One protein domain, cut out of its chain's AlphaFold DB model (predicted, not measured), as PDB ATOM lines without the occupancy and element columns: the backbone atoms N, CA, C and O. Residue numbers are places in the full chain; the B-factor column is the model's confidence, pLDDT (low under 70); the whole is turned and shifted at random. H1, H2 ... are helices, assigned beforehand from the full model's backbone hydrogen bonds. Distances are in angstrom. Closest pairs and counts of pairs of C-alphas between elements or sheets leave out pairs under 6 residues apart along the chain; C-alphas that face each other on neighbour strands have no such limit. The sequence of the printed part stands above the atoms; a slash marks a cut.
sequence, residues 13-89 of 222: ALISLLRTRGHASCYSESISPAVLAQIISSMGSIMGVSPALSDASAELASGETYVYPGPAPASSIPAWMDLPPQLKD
ATOM      1  N   ALA A  13     -37.509   9.578 173.185       86.19
ATOM      2  CA  ALA A  13     -37.667  10.117 171.837       86.19
ATOM      3  C   ALA A  13     -38.165   9.049 170.848       86.19
ATOM      4  O   ALA A  13     -39.158   9.279 170.159       86.19
ATOM      5  N   LEU A  14     -37.546   7.859 170.837       88.50
ATOM      6  CA  LEU A  14     -37.956   6.742 169.983       88.50
ATOM      7  C   LEU A  14     -39.389   6.289 170.291       88.50
ATOM      8  O   LEU A  14     -40.214   6.183 169.387       88.50
ATOM      9  N   ILE A  15     -39.707   6.065 171.569       88.50
ATOM     10  CA  ILE A  15     -41.044   5.626 171.985       88.50
ATOM     11  C   ILE A  15     -42.099   6.692 171.658       88.50
ATOM     12  O   ILE A  15     -43.170   6.356 171.158       88.50
ATOM     13  N   SER A  16     -41.804   7.979 171.873       88.31
ATOM     14  CA  SER A  16     -42.727   9.071 171.522       88.31
ATOM     15  C   SER A  16     -42.975   9.136 170.014       88.31
ATOM     16  O   SER A  16     -44.108   9.338 169.578       88.31
ATOM     17  N   LEU A  17     -41.938   8.902 169.205       89.31
ATOM     18  CA  LEU A  17     -42.060   8.844 167.751       89.31
ATOM     19  C   LEU A  17     -42.916   7.652 167.304       89.31
ATOM     20  O   LEU A  17     -43.818   7.829 166.491       89.31
ATOM     21  N   LEU A  18     -42.706   6.458 167.866       89.25
ATOM     22  CA  LEU A  18     -43.526   5.278 167.559       89.25
ATOM     23  C   LEU A  18     -44.995   5.463 167.962       89.25
ATOM     24  O   LEU A  18     -45.895   5.029 167.243       89.25
ATOM     25  N   ARG A  19     -45.261   6.140 169.083       86.44
ATOM     26  CA  ARG A  19     -46.633   6.424 169.535       86.44
ATOM     27  C   ARG A  19     -47.346   7.451 168.661       86.44
ATOM     28  O   ARG A  19     -48.540   7.312 168.442       86.44
ATOM     29  N   THR A  20     -46.629   8.464 168.176       88.50
ATOM     30  CA  THR A  20     -47.214   9.554 167.372       88.50
ATOM     31  C   THR A  20     -47.299   9.231 165.884       88.50
ATOM     32  O   THR A  20     -48.237   9.667 165.225       88.50
ATOM     33  N   ARG A  21     -46.331   8.484 165.339       87.94
ATOM     34  CA  ARG A  21     -46.235   8.183 163.899       87.94
ATOM     35  C   ARG A  21     -46.544   6.735 163.537       87.94
ATOM     36  O   ARG A  21     -46.741   6.437 162.363       87.94
ATOM     37  N   GLY A  22     -46.545   5.816 164.501       84.19
ATOM     38  CA  GLY A  22     -46.800   4.405 164.231       84.19
ATOM     39  C   GLY A  22     -48.267   4.165 163.892       84.19
ATOM     40  O   GLY A  22     -49.134   4.398 164.729       84.19
ATOM     41  N   HIS A  23     -48.542   3.621 162.704       82.50
ATOM     42  CA  HIS A  23     -49.901   3.240 162.299       82.50
ATOM     43  C   HIS A  23     -50.590   2.328 163.323       82.50
ATOM     44  O   HIS A  23     -51.770   2.506 163.604       82.50
ATOM     45  N   ALA A  24     -49.844   1.392 163.920       78.31
ATOM     46  CA  ALA A  24     -50.360   0.491 164.949       78.31
ATOM     47  C   ALA A  24     -50.800   1.223 166.230       78.31
ATOM     48  O   ALA A  24     -51.711   0.760 166.905       78.31
ATOM     49  N   SER A  25     -50.187   2.366 166.556       77.44
ATOM     50  CA  SER A  25     -50.477   3.126 167.776       77.44
ATOM     51  C   SER A  25     -51.807   3.880 167.678       77.44
ATOM     52  O   SER A  25     -52.551   3.927 168.654       77.44
ATOM     53  N   CYS A  26     -52.138   4.428 166.502       74.75
ATOM     54  CA  CYS A  26     -53.367   5.204 166.285       74.75
ATOM     55  C   CYS A  26     -54.651   4.368 166.413       74.75
ATOM     56  O   CYS A  26     -55.683   4.905 166.796       74.75
ATOM     57  N   TYR A  27     -54.580   3.069 166.106       79.38
ATOM     58  CA  TYR A  27     -55.708   2.132 166.187       79.38
ATOM     59  C   TYR A  27     -55.583   1.160 167.368       79.38
ATOM     60  O   TYR A  27     -56.276   0.145 167.409       79.38
ATOM     61  N   SER A  28     -54.660   1.422 168.299       80.88
ATOM     62  CA  SER A  28     -54.475   0.555 169.461       80.88
ATOM     63  C   SER A  28     -55.526   0.845 170.528       80.88
ATOM     64  O   SER A  28     -55.776   1.999 170.875       80.88
ATOM     65  N   GLU A  29     -56.112  -0.217 171.069       82.00
ATOM     66  CA  GLU A  29     -56.963  -0.136 172.250       82.00
ATOM     67  C   GLU A  29     -56.124   0.110 173.507       82.00
ATOM     68  O   GLU A  29     -54.966  -0.311 173.617       82.00
ATOM     69  N   SER A  30     -56.721   0.781 174.492       82.75
ATOM     70  CA  SER A  30     -56.067   0.968 175.787       82.75
ATOM     71  C   SER A  30     -55.835  -0.377 176.488       82.75
ATOM     72  O   SER A  30     -56.702  -1.253 176.493       82.75
ATOM     73  N   ILE A  31     -54.665  -0.543 177.110       86.31
ATOM     74  CA  ILE A  31     -54.366  -1.732 177.920       86.31
ATOM     75  C   ILE A  31     -55.304  -1.741 179.129       86.31
ATOM     76  O   ILE A  31     -55.438  -0.732 179.824       86.31
ATOM     77  N   SER A  32     -55.919  -2.890 179.413       90.31
ATOM     78  CA  SER A  32     -56.799  -3.019 180.574       90.31
ATOM     79  C   SER A  32     -56.039  -2.744 181.886       90.31
ATOM     80  O   SER A  32     -54.878  -3.152 182.024       90.31
ATOM     81  N   PRO A  33     -56.672  -2.108 182.891       89.44
ATOM     82  CA  PRO A  33     -56.009  -1.799 184.160       89.44
ATOM     83  C   PRO A  33     -55.381  -3.019 184.849       89.44
ATOM     84  O   PRO A  33     -54.295  -2.916 185.415       89.44
ATOM     85  N   ALA A  34     -56.019  -4.192 184.749       89.06
ATOM     86  CA  ALA A  34     -55.503  -5.437 185.317       89.06
ATOM     87  C   ALA A  34     -54.200  -5.901 184.637       89.06
ATOM     88  O   ALA A  34     -53.247  -6.289 185.315       89.06
ATOM     89  N   VAL A  35     -54.128  -5.816 183.305       88.88
ATOM     90  CA  VAL A  35     -52.916  -6.166 182.548       88.88
ATOM     91  C   VAL A  35     -51.806  -5.157 182.829       88.88
ATOM     92  O   VAL A  35     -50.663  -5.555 183.061       88.88
ATOM     93  N   LEU A  36     -52.135  -3.864 182.891       87.56
ATOM     94  CA  LEU A  36     -51.174  -2.820 183.237       87.56
ATOM     95  C   LEU A  36     -50.581  -3.040 184.637       87.56
ATOM     96  O   LEU A  36     -49.362  -3.002 184.797       87.56
ATOM     97  N   ALA A  37     -51.418  -3.345 185.631       88.75
ATOM     98  CA  ALA A  37     -50.974  -3.662 186.986       88.75
ATOM     99  C   ALA A  37     -50.016  -4.863 187.010       88.75
ATOM    100  O   ALA A  37     -48.957  -4.809 187.634       88.75
ATOM    101  N   GLN A  38     -50.335  -5.929 186.273       88.38
ATOM    102  CA  GLN A  38     -49.460  -7.095 186.166       88.38
ATOM    103  C   GLN A  38     -48.106  -6.752 185.521       88.38
ATOM    104  O   GLN A  38     -47.070  -7.288 185.930       88.38
ATOM    105  N   ILE A  39     -48.093  -5.881 184.508       88.38
ATOM    106  CA  ILE A  39     -46.865  -5.420 183.849       88.38
ATOM    107  C   ILE A  39     -46.012  -4.616 184.827       88.38
ATOM    108  O   ILE A  39     -44.836  -4.936 184.985       88.38
ATOM    109  N   ILE A  40     -46.603  -3.638 185.518       88.00
ATOM    110  CA  ILE A  40     -45.898  -2.810 186.505       88.00
ATOM    111  C   ILE A  40     -45.310  -3.688 187.615       88.00
ATOM    112  O   ILE A  40     -44.120  -3.584 187.905       88.00
ATOM    113  N   SER A  41     -46.097  -4.622 188.159       87.88
ATOM    114  CA  SER A  41     -45.619  -5.593 189.150       87.88
ATOM    115  C   SER A  41     -44.449  -6.430 188.618       87.88
ATOM    116  O   SER A  41     -43.451  -6.607 189.318       87.88
ATOM    117  N   SER A  42     -44.538  -6.913 187.372       87.88
ATOM    118  CA  SER A  42     -43.474  -7.715 186.751       87.88
ATOM    119  C   SER A  42     -42.186  -6.903 186.612       87.88
ATOM    120  O   SER A  42     -41.121  -7.387 186.980       87.88
ATOM    121  N   MET A  43     -42.278  -5.670 186.108       86.56
ATOM    122  CA  MET A  43     -41.121  -4.792 185.913       86.56
ATOM    123  C   MET A  43     -40.487  -4.396 187.247       86.56
ATOM    124  O   MET A  43     -39.276  -4.535 187.395       86.56
ATOM    125  N   GLY A  44     -41.294  -4.006 188.238       87.50
ATOM    126  CA  GLY A  44     -40.814  -3.701 189.589       87.50
ATOM    127  C   GLY A  44     -40.114  -4.892 190.246       87.50
ATOM    128  O   GLY A  44     -39.066  -4.727 190.856       87.50
ATOM    129  N   SER A  45     -40.625  -6.109 190.040       87.62
ATOM    130  CA  SER A  45     -40.007  -7.336 190.564       87.62
ATOM    131  C   SER A  45     -38.692  -7.705 189.864       87.62
ATOM    132  O   SER A  45     -37.794  -8.266 190.485       87.62
ATOM    133  N   ILE A  46     -38.577  -7.431 188.559       87.25
ATOM    134  CA  ILE A  46     -37.364  -7.715 187.774       87.25
ATOM    135  C   ILE A  46     -36.260  -6.706 188.105       87.25
ATOM    136  O   ILE A  46     -35.105  -7.096 188.271       87.25
ATOM    137  N   MET A  47     -36.613  -5.421 188.186       86.75
ATOM    138  CA  MET A  47     -35.662  -4.328 188.400       86.75
ATOM    139  C   MET A  47     -35.300  -4.136 189.880       86.75
ATOM    140  O   MET A  47     -34.224  -3.612 190.173       86.75
ATOM    141  N   GLY A  48     -36.168  -4.562 190.803       87.62
ATOM    142  CA  GLY A  48     -36.159  -4.109 192.194       87.62
ATOM    143  C   GLY A  48     -36.747  -2.702 192.326       87.62
ATOM    144  O   GLY A  48     -36.936  -2.000 191.331       87.62
ATOM    145  N   VAL A  49     -37.032  -2.282 193.554       84.94
ATOM    146  CA  VAL A  49     -37.653  -0.992 193.879       84.94
ATOM    147  C   VAL A  49     -36.660  -0.136 194.648       84.94
ATOM    148  O   VAL A  49     -36.201  -0.527 195.720       84.94
ATOM    149  N   SER A  50     -36.333   1.042 194.114       79.31
ATOM    150  CA  SER A  50     -35.464   1.989 194.814       79.31
ATOM    151  C   SER A  50     -36.190   2.577 196.029       79.31
ATOM    152  O   SER A  50     -37.375   2.921 195.911       79.31
ATOM    153  N   PRO A  51     -35.521   2.744 197.185       67.19
ATOM    154  CA  PRO A  51     -36.076   3.526 198.281       67.19
ATOM    155  C   PRO A  51     -36.389   4.956 197.814       67.19
ATOM    156  O   PRO A  51     -35.662   5.545 197.018       67.19
ATOM    157  N   ALA A  52     -37.476   5.524 198.341       57.75
ATOM    158  CA  ALA A  52     -38.074   6.791 197.899       57.75
ATOM    159  C   ALA A  52     -37.162   8.039 197.978       57.75
ATOM    160  O   ALA A  52     -37.583   9.112 197.567       57.75
ATOM    161  N   LEU A  53     -35.941   7.913 198.509       50.72
ATOM    162  CA  LEU A  53     -35.002   9.010 198.769       50.72
ATOM    163  C   LEU A  53     -33.915   9.180 197.699       50.72
ATOM    164  O   LEU A  53     -33.132  10.121 197.788       50.72
ATOM    165  N   SER A  54     -33.839   8.305 196.691       48.41
ATOM    166  CA  SER A  54     -32.974   8.562 195.541       48.41
ATOM    167  C   SER A  54     -33.781   9.269 194.457       48.41
ATOM    168  O   SER A  54     -34.316   8.620 193.554       48.41
ATOM    169  N   ASP A  55     -33.825  10.599 194.506       42.81
ATOM    170  CA  ASP A  55     -33.954  11.403 193.291       42.81
ATOM    171  C   ASP A  55     -32.686  11.172 192.458       42.81
ATOM    172  O   ASP A  55     -31.809  12.023 192.337       42.81
ATOM    173  N   ALA A  56     -32.550   9.968 191.903       46.38
ATOM    174  CA  ALA A  56     -31.691   9.763 190.765       46.38
ATOM    175  C   ALA A  56     -32.416  10.472 189.629       46.38
ATOM    176  O   ALA A  56     -33.243   9.887 188.928       46.38
ATOM    177  N   SER A  57     -32.150  11.772 189.505       43.47
ATOM    178  CA  SER A  57     -32.209  12.463 188.233       43.47
ATOM    179  C   SER A  57     -31.614  11.501 187.220       43.47
ATOM    180  O   SER A  57     -30.406  11.258 187.222       43.47
ATOM    181  N   ALA A  58     -32.480  10.864 186.436       49.00
ATOM    182  CA  ALA A  58     -32.077  10.117 185.270       49.00
ATOM    183  C   ALA A  58     -31.472  11.164 184.341       49.00
ATOM    184  O   ALA A  58     -32.174  11.755 183.519       49.00
ATOM    185  N   GLU A  59     -30.195  11.481 184.554       45.84
ATOM    186  CA  GLU A  59     -29.389  12.166 183.571       45.84
ATOM    187  C   GLU A  59     -29.548  11.316 182.321       45.84
ATOM    188  O   GLU A  59     -29.116  10.162 182.263       45.84
ATOM    189  N   LEU A  60     -30.313  11.844 181.363       47.88
ATOM    190  CA  LEU A  60     -30.403  11.278 180.034       47.88
ATOM    191  C   LEU A  60     -28.970  11.314 179.517       47.88
ATOM    192  O   LEU A  60     -28.509  12.362 179.068       47.88
ATOM    193  N   ALA A  61     -28.258  10.196 179.645       47.16
ATOM    194  CA  ALA A  61     -26.947  10.041 179.056       47.16
ATOM    195  C   ALA A  61     -27.116  10.348 177.567       47.16
ATOM    196  O   ALA A  61     -27.764   9.612 176.826       47.16
ATOM    197  N   SER A  62     -26.589  11.493 177.149       47.59
ATOM    198  CA  SER A  62     -26.631  12.023 175.788       47.59
ATOM    199  C   SER A  62     -25.688  11.268 174.840       47.59
ATOM    200  O   SER A  62     -25.354  11.772 173.771       47.59
ATOM    201  N   GLY A  63     -25.249  10.068 175.226       50.00
ATOM    202  CA  GLY A  63     -24.328   9.227 174.476       50.00
ATOM    203  C   GLY A  63     -25.035   8.092 173.737       50.00
ATOM    204  O   GLY A  63     -26.085   7.609 174.152       50.00
ATOM    205  N   GLU A  64     -24.409   7.621 172.659       56.28
ATOM    206  CA  GLU A  64     -24.840   6.464 171.856       56.28
ATOM    207  C   GLU A  64     -24.849   5.131 172.643       56.28
ATOM    208  O   GLU A  64     -25.299   4.104 172.136       56.28
ATOM    209  N   THR A  65     -24.368   5.125 173.891       59.03
ATOM    210  CA  THR A  65     -24.265   3.941 174.752       59.03
ATOM    211  C   THR A  65     -25.459   3.835 175.703       59.03
ATOM    212  O   THR A  65     -25.711   4.722 176.516       59.03
ATOM    213  N   TYR A  66     -26.184   2.716 175.634       63.06
ATOM    214  CA  TYR A  66     -27.282   2.419 176.554       63.06
ATOM    215  C   TYR A  66     -26.765   2.220 177.986       63.06
ATOM    216  O   TYR A  66     -25.969   1.319 178.246       63.06
ATOM    217  N   VAL A  67     -27.263   3.030 178.921       68.25
ATOM    218  CA  VAL A  67     -26.990   2.894 180.357       68.25
ATOM    219  C   VAL A  67     -28.182   2.214 181.025       68.25
ATOM    220  O   VAL A  67     -29.327   2.636 180.850       68.25
ATOM    221  N   TYR A  68     -27.927   1.150 181.791       71.50
ATOM    222  CA  TYR A  68     -28.974   0.450 182.533       71.50
ATOM    223  C   TYR A  68     -29.594   1.390 183.590       71.50
ATOM    224  O   TYR A  68     -28.859   1.893 184.440       71.50
ATOM    225  N   PRO A  69     -30.925   1.605 183.586       70.38
ATOM    226  CA  PRO A  69     -31.578   2.661 184.369       70.38
ATOM    227  C   PRO A  69     -31.647   2.409 185.886       70.38
ATOM    228  O   PRO A  69     -32.154   3.254 186.616       70.38
ATOM    229  N   GLY A  70     -31.147   1.272 186.379       79.62
ATOM    230  CA  GLY A  70     -31.183   0.934 187.804       79.62
ATOM    231  C   GLY A  70     -32.540   0.380 188.269       79.62
ATOM    232  O   GLY A  70     -33.331  -0.079 187.443       79.62
ATOM    233  N   PRO A  71     -32.792   0.337 189.590       83.75
ATOM    234  CA  PRO A  71     -34.066  -0.110 190.156       83.75
ATOM    235  C   PRO A  71     -35.236   0.798 189.756       83.75
ATOM    236  O   PRO A  71     -35.061   1.987 189.494       83.75
ATOM    237  N   ALA A  72     -36.451   0.255 189.746       85.75
ATOM    238  CA  ALA A  72     -37.653   1.031 189.474       85.75
ATOM    239  C   ALA A  72     -37.924   2.028 190.621       85.75
ATOM    240  O   ALA A  72     -37.843   1.648 191.793       85.75
ATOM    241  N   PRO A  73     -38.275   3.294 190.336       84.25
ATOM    242  CA  PRO A  73     -38.605   4.254 191.384       84.25
ATOM    243  C   PRO A  73     -39.894   3.835 192.102       84.25
ATOM    244  O   PRO A  73     -40.843   3.386 191.455       84.25
ATOM    245  N   ALA A  74     -39.967   4.025 193.422       82.50
ATOM    246  CA  ALA A  74     -41.147   3.661 194.216       82.50
ATOM    247  C   ALA A  74     -42.446   4.322 193.710       82.50
ATOM    248  O   ALA A  74     -43.512   3.719 193.780       82.50
ATOM    249  N   SER A  75     -42.349   5.519 193.119       83.88
ATOM    250  CA  SER A  75     -43.475   6.239 192.505       83.88
ATOM    251  C   SER A  75     -44.069   5.552 191.270       83.88
ATOM    252  O   SER A  75     -45.207   5.837 190.903       83.88
ATOM    253  N   SER A  76     -43.327   4.648 190.621       83.12
ATOM    254  CA  SER A  76     -43.820   3.884 189.465       83.12
ATOM    255  C   SER A  76     -44.749   2.732 189.852       83.12
ATOM    256  O   SER A  76     -45.459   2.207 188.992       83.12
ATOM    257  N   ILE A  77     -44.764   2.346 191.131       86.56
ATOM    258  CA  ILE A  77     -45.600   1.267 191.652       86.56
ATOM    259  C   ILE A  77     -46.844   1.882 192.303       86.56
ATOM    260  O   ILE A  77     -46.717   2.785 193.132       86.56
ATOM    261  N   PRO A  78     -48.060   1.417 191.959       86.94
ATOM    262  CA  PRO A  78     -49.277   1.906 192.590       86.94
ATOM    263  C   PRO A  78     -49.242   1.710 194.109       86.94
ATOM    264  O   PRO A  78     -48.893   0.633 194.582       86.94
ATOM    265  N   ALA A  79     -49.679   2.712 194.874       85.50
ATOM    266  CA  ALA A  79     -49.616   2.689 196.342       85.50
ATOM    267  C   ALA A  79     -50.375   1.515 196.997       85.50
ATOM    268  O   ALA A  79     -50.065   1.122 198.115       85.50
ATOM    269  N   TRP A  80     -51.364   0.948 196.304       87.06
ATOM    270  CA  TRP A  80     -52.144  -0.208 196.754       87.06
ATOM    271  C   TRP A  80     -51.488  -1.563 196.434       87.06
ATOM    272  O   TRP A  80     -52.001  -2.601 196.844       87.06
ATOM    273  N   MET A  81     -50.386  -1.583 195.676       86.56
ATOM    274  CA  MET A  81     -49.697  -2.798 195.251       86.56
ATOM    275  C   MET A  81     -48.521  -3.098 196.178       86.56
ATOM    276  O   MET A  81     -47.461  -2.482 196.077       86.56
ATOM    277  N   ASP A  82     -48.690  -4.095 197.047       84.44
ATOM    278  CA  ASP A  82     -47.630  -4.535 197.948       84.44
ATOM    279  C   ASP A  82     -46.865  -5.733 197.370       84.44
ATOM    280  O   ASP A  82     -47.389  -6.842 197.251       84.44
ATOM    281  N   LEU A  83     -45.615  -5.503 196.966       85.94
ATOM    282  CA  LEU A  83     -44.724  -6.571 196.514       85.94
ATOM    283  C   LEU A  83     -44.058  -7.272 197.719       85.94
ATOM    284  O   LEU A  83     -43.597  -6.590 198.640       85.94
ATOM    285  N   PRO A  84     -43.915  -8.610 197.696       87.44
ATOM    286  CA  PRO A  84     -43.100  -9.343 198.659       87.44
ATOM    287  C   PRO A  84     -41.686  -8.752 198.799       87.44
ATOM    288  O   PRO A  84     -41.113  -8.304 197.798       87.44
ATOM    289  N   PRO A  85     -41.081  -8.783 200.000       85.69
ATOM    290  CA  PRO A  85     -39.797  -8.129 200.257       85.69
ATOM    291  C   PRO A  85     -38.671  -8.633 199.340       85.69
ATOM    292  O   PRO A  85     -37.854  -7.841 198.883       85.69
ATOM    293  N   GLN A  86     -38.686  -9.918 198.975       84.44
ATOM    294  CA  GLN A  86     -37.708 -10.522 198.063       84.44
ATOM    295  C   GLN A  86     -37.812  -9.973 196.630       84.44
ATOM    296  O   GLN A  86     -36.813  -9.879 195.919       84.44
ATOM    297  N   LEU A  87     -39.023  -9.606 196.196       85.00
ATOM    298  CA  LEU A  87     -39.256  -9.000 194.882       85.00
ATOM    299  C   LEU A  87     -38.958  -7.498 194.898       85.00
ATOM    300  O   LEU A  87     -38.477  -6.968 193.901       85.00
ATOM    301  N   LYS A  88     -39.188  -6.822 196.031       84.81
ATOM    302  CA  LYS A  88     -38.851  -5.400 196.202       84.81
ATOM    303  C   LYS A  88     -37.351  -5.142 196.182       84.81
ATOM    304  O   LYS A  88     -36.921  -4.175 195.573       84.81
ATOM    305  N   ASP A  89     -36.560  -6.008 196.802       85.56
ATOM    306  CA  ASP A  89     -35.096  -5.889 196.832       85.56
ATOM    307  C   ASP A  89     -34.446  -6.135 195.447       85.56
ATOM    308  O   ASP A  89     -33.326  -5.716 195.162       85.56
TER     309      ASP A  89
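This is residues 13 to 89 of the 222 residues of an uncharacterized protein of Sphaerobolus stellatus (strain SS14) (UniProt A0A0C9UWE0). This is a loose, flat, open frame: the H1 and H2 corner is linked to the long helix H3 without touching it, and short H4 packs on H3 near its last residues. Between H3 and H4 a 37-residue loop runs out and back, its tip, residues 61 to 68, sticking out. The 77 printed residues hold H1, H2, H3 and H4 in order and no named strand; the class is all helix, with 32 residues in named elements. The radius of gyration of the C-alphas is 15.2 A; the spans are 41 by 36 by 17 A.

Find C-alpha 13 at (-37.667, 10.117, 171.837); H1 runs from there to 21, 11.8 A. H2 is residues 23 to 26. H3, residues 33 to 47, runs 20.9 A. H4, residues 85 to 88, ends at (-38.851, -5.400, 196.202).

H1 and H2 touch only at the corner; their closest C-alphas, Arg 19 and Ser 25, are 5.4 A apart. H2 and H3 are apart. H3 touches H4 with residues 44 to 46 alone; the closest C-alphas, Ser 45 and Leu 87, are 4.7 A apart. In H1 and H3 every O i to N i+4 pair is within hydrogen-bond range; H2 and H4 are too short for one.

The printed part has no cut. The link from H3 to H4 is long; in it, residues 51 to 67 have pLDDT under 70.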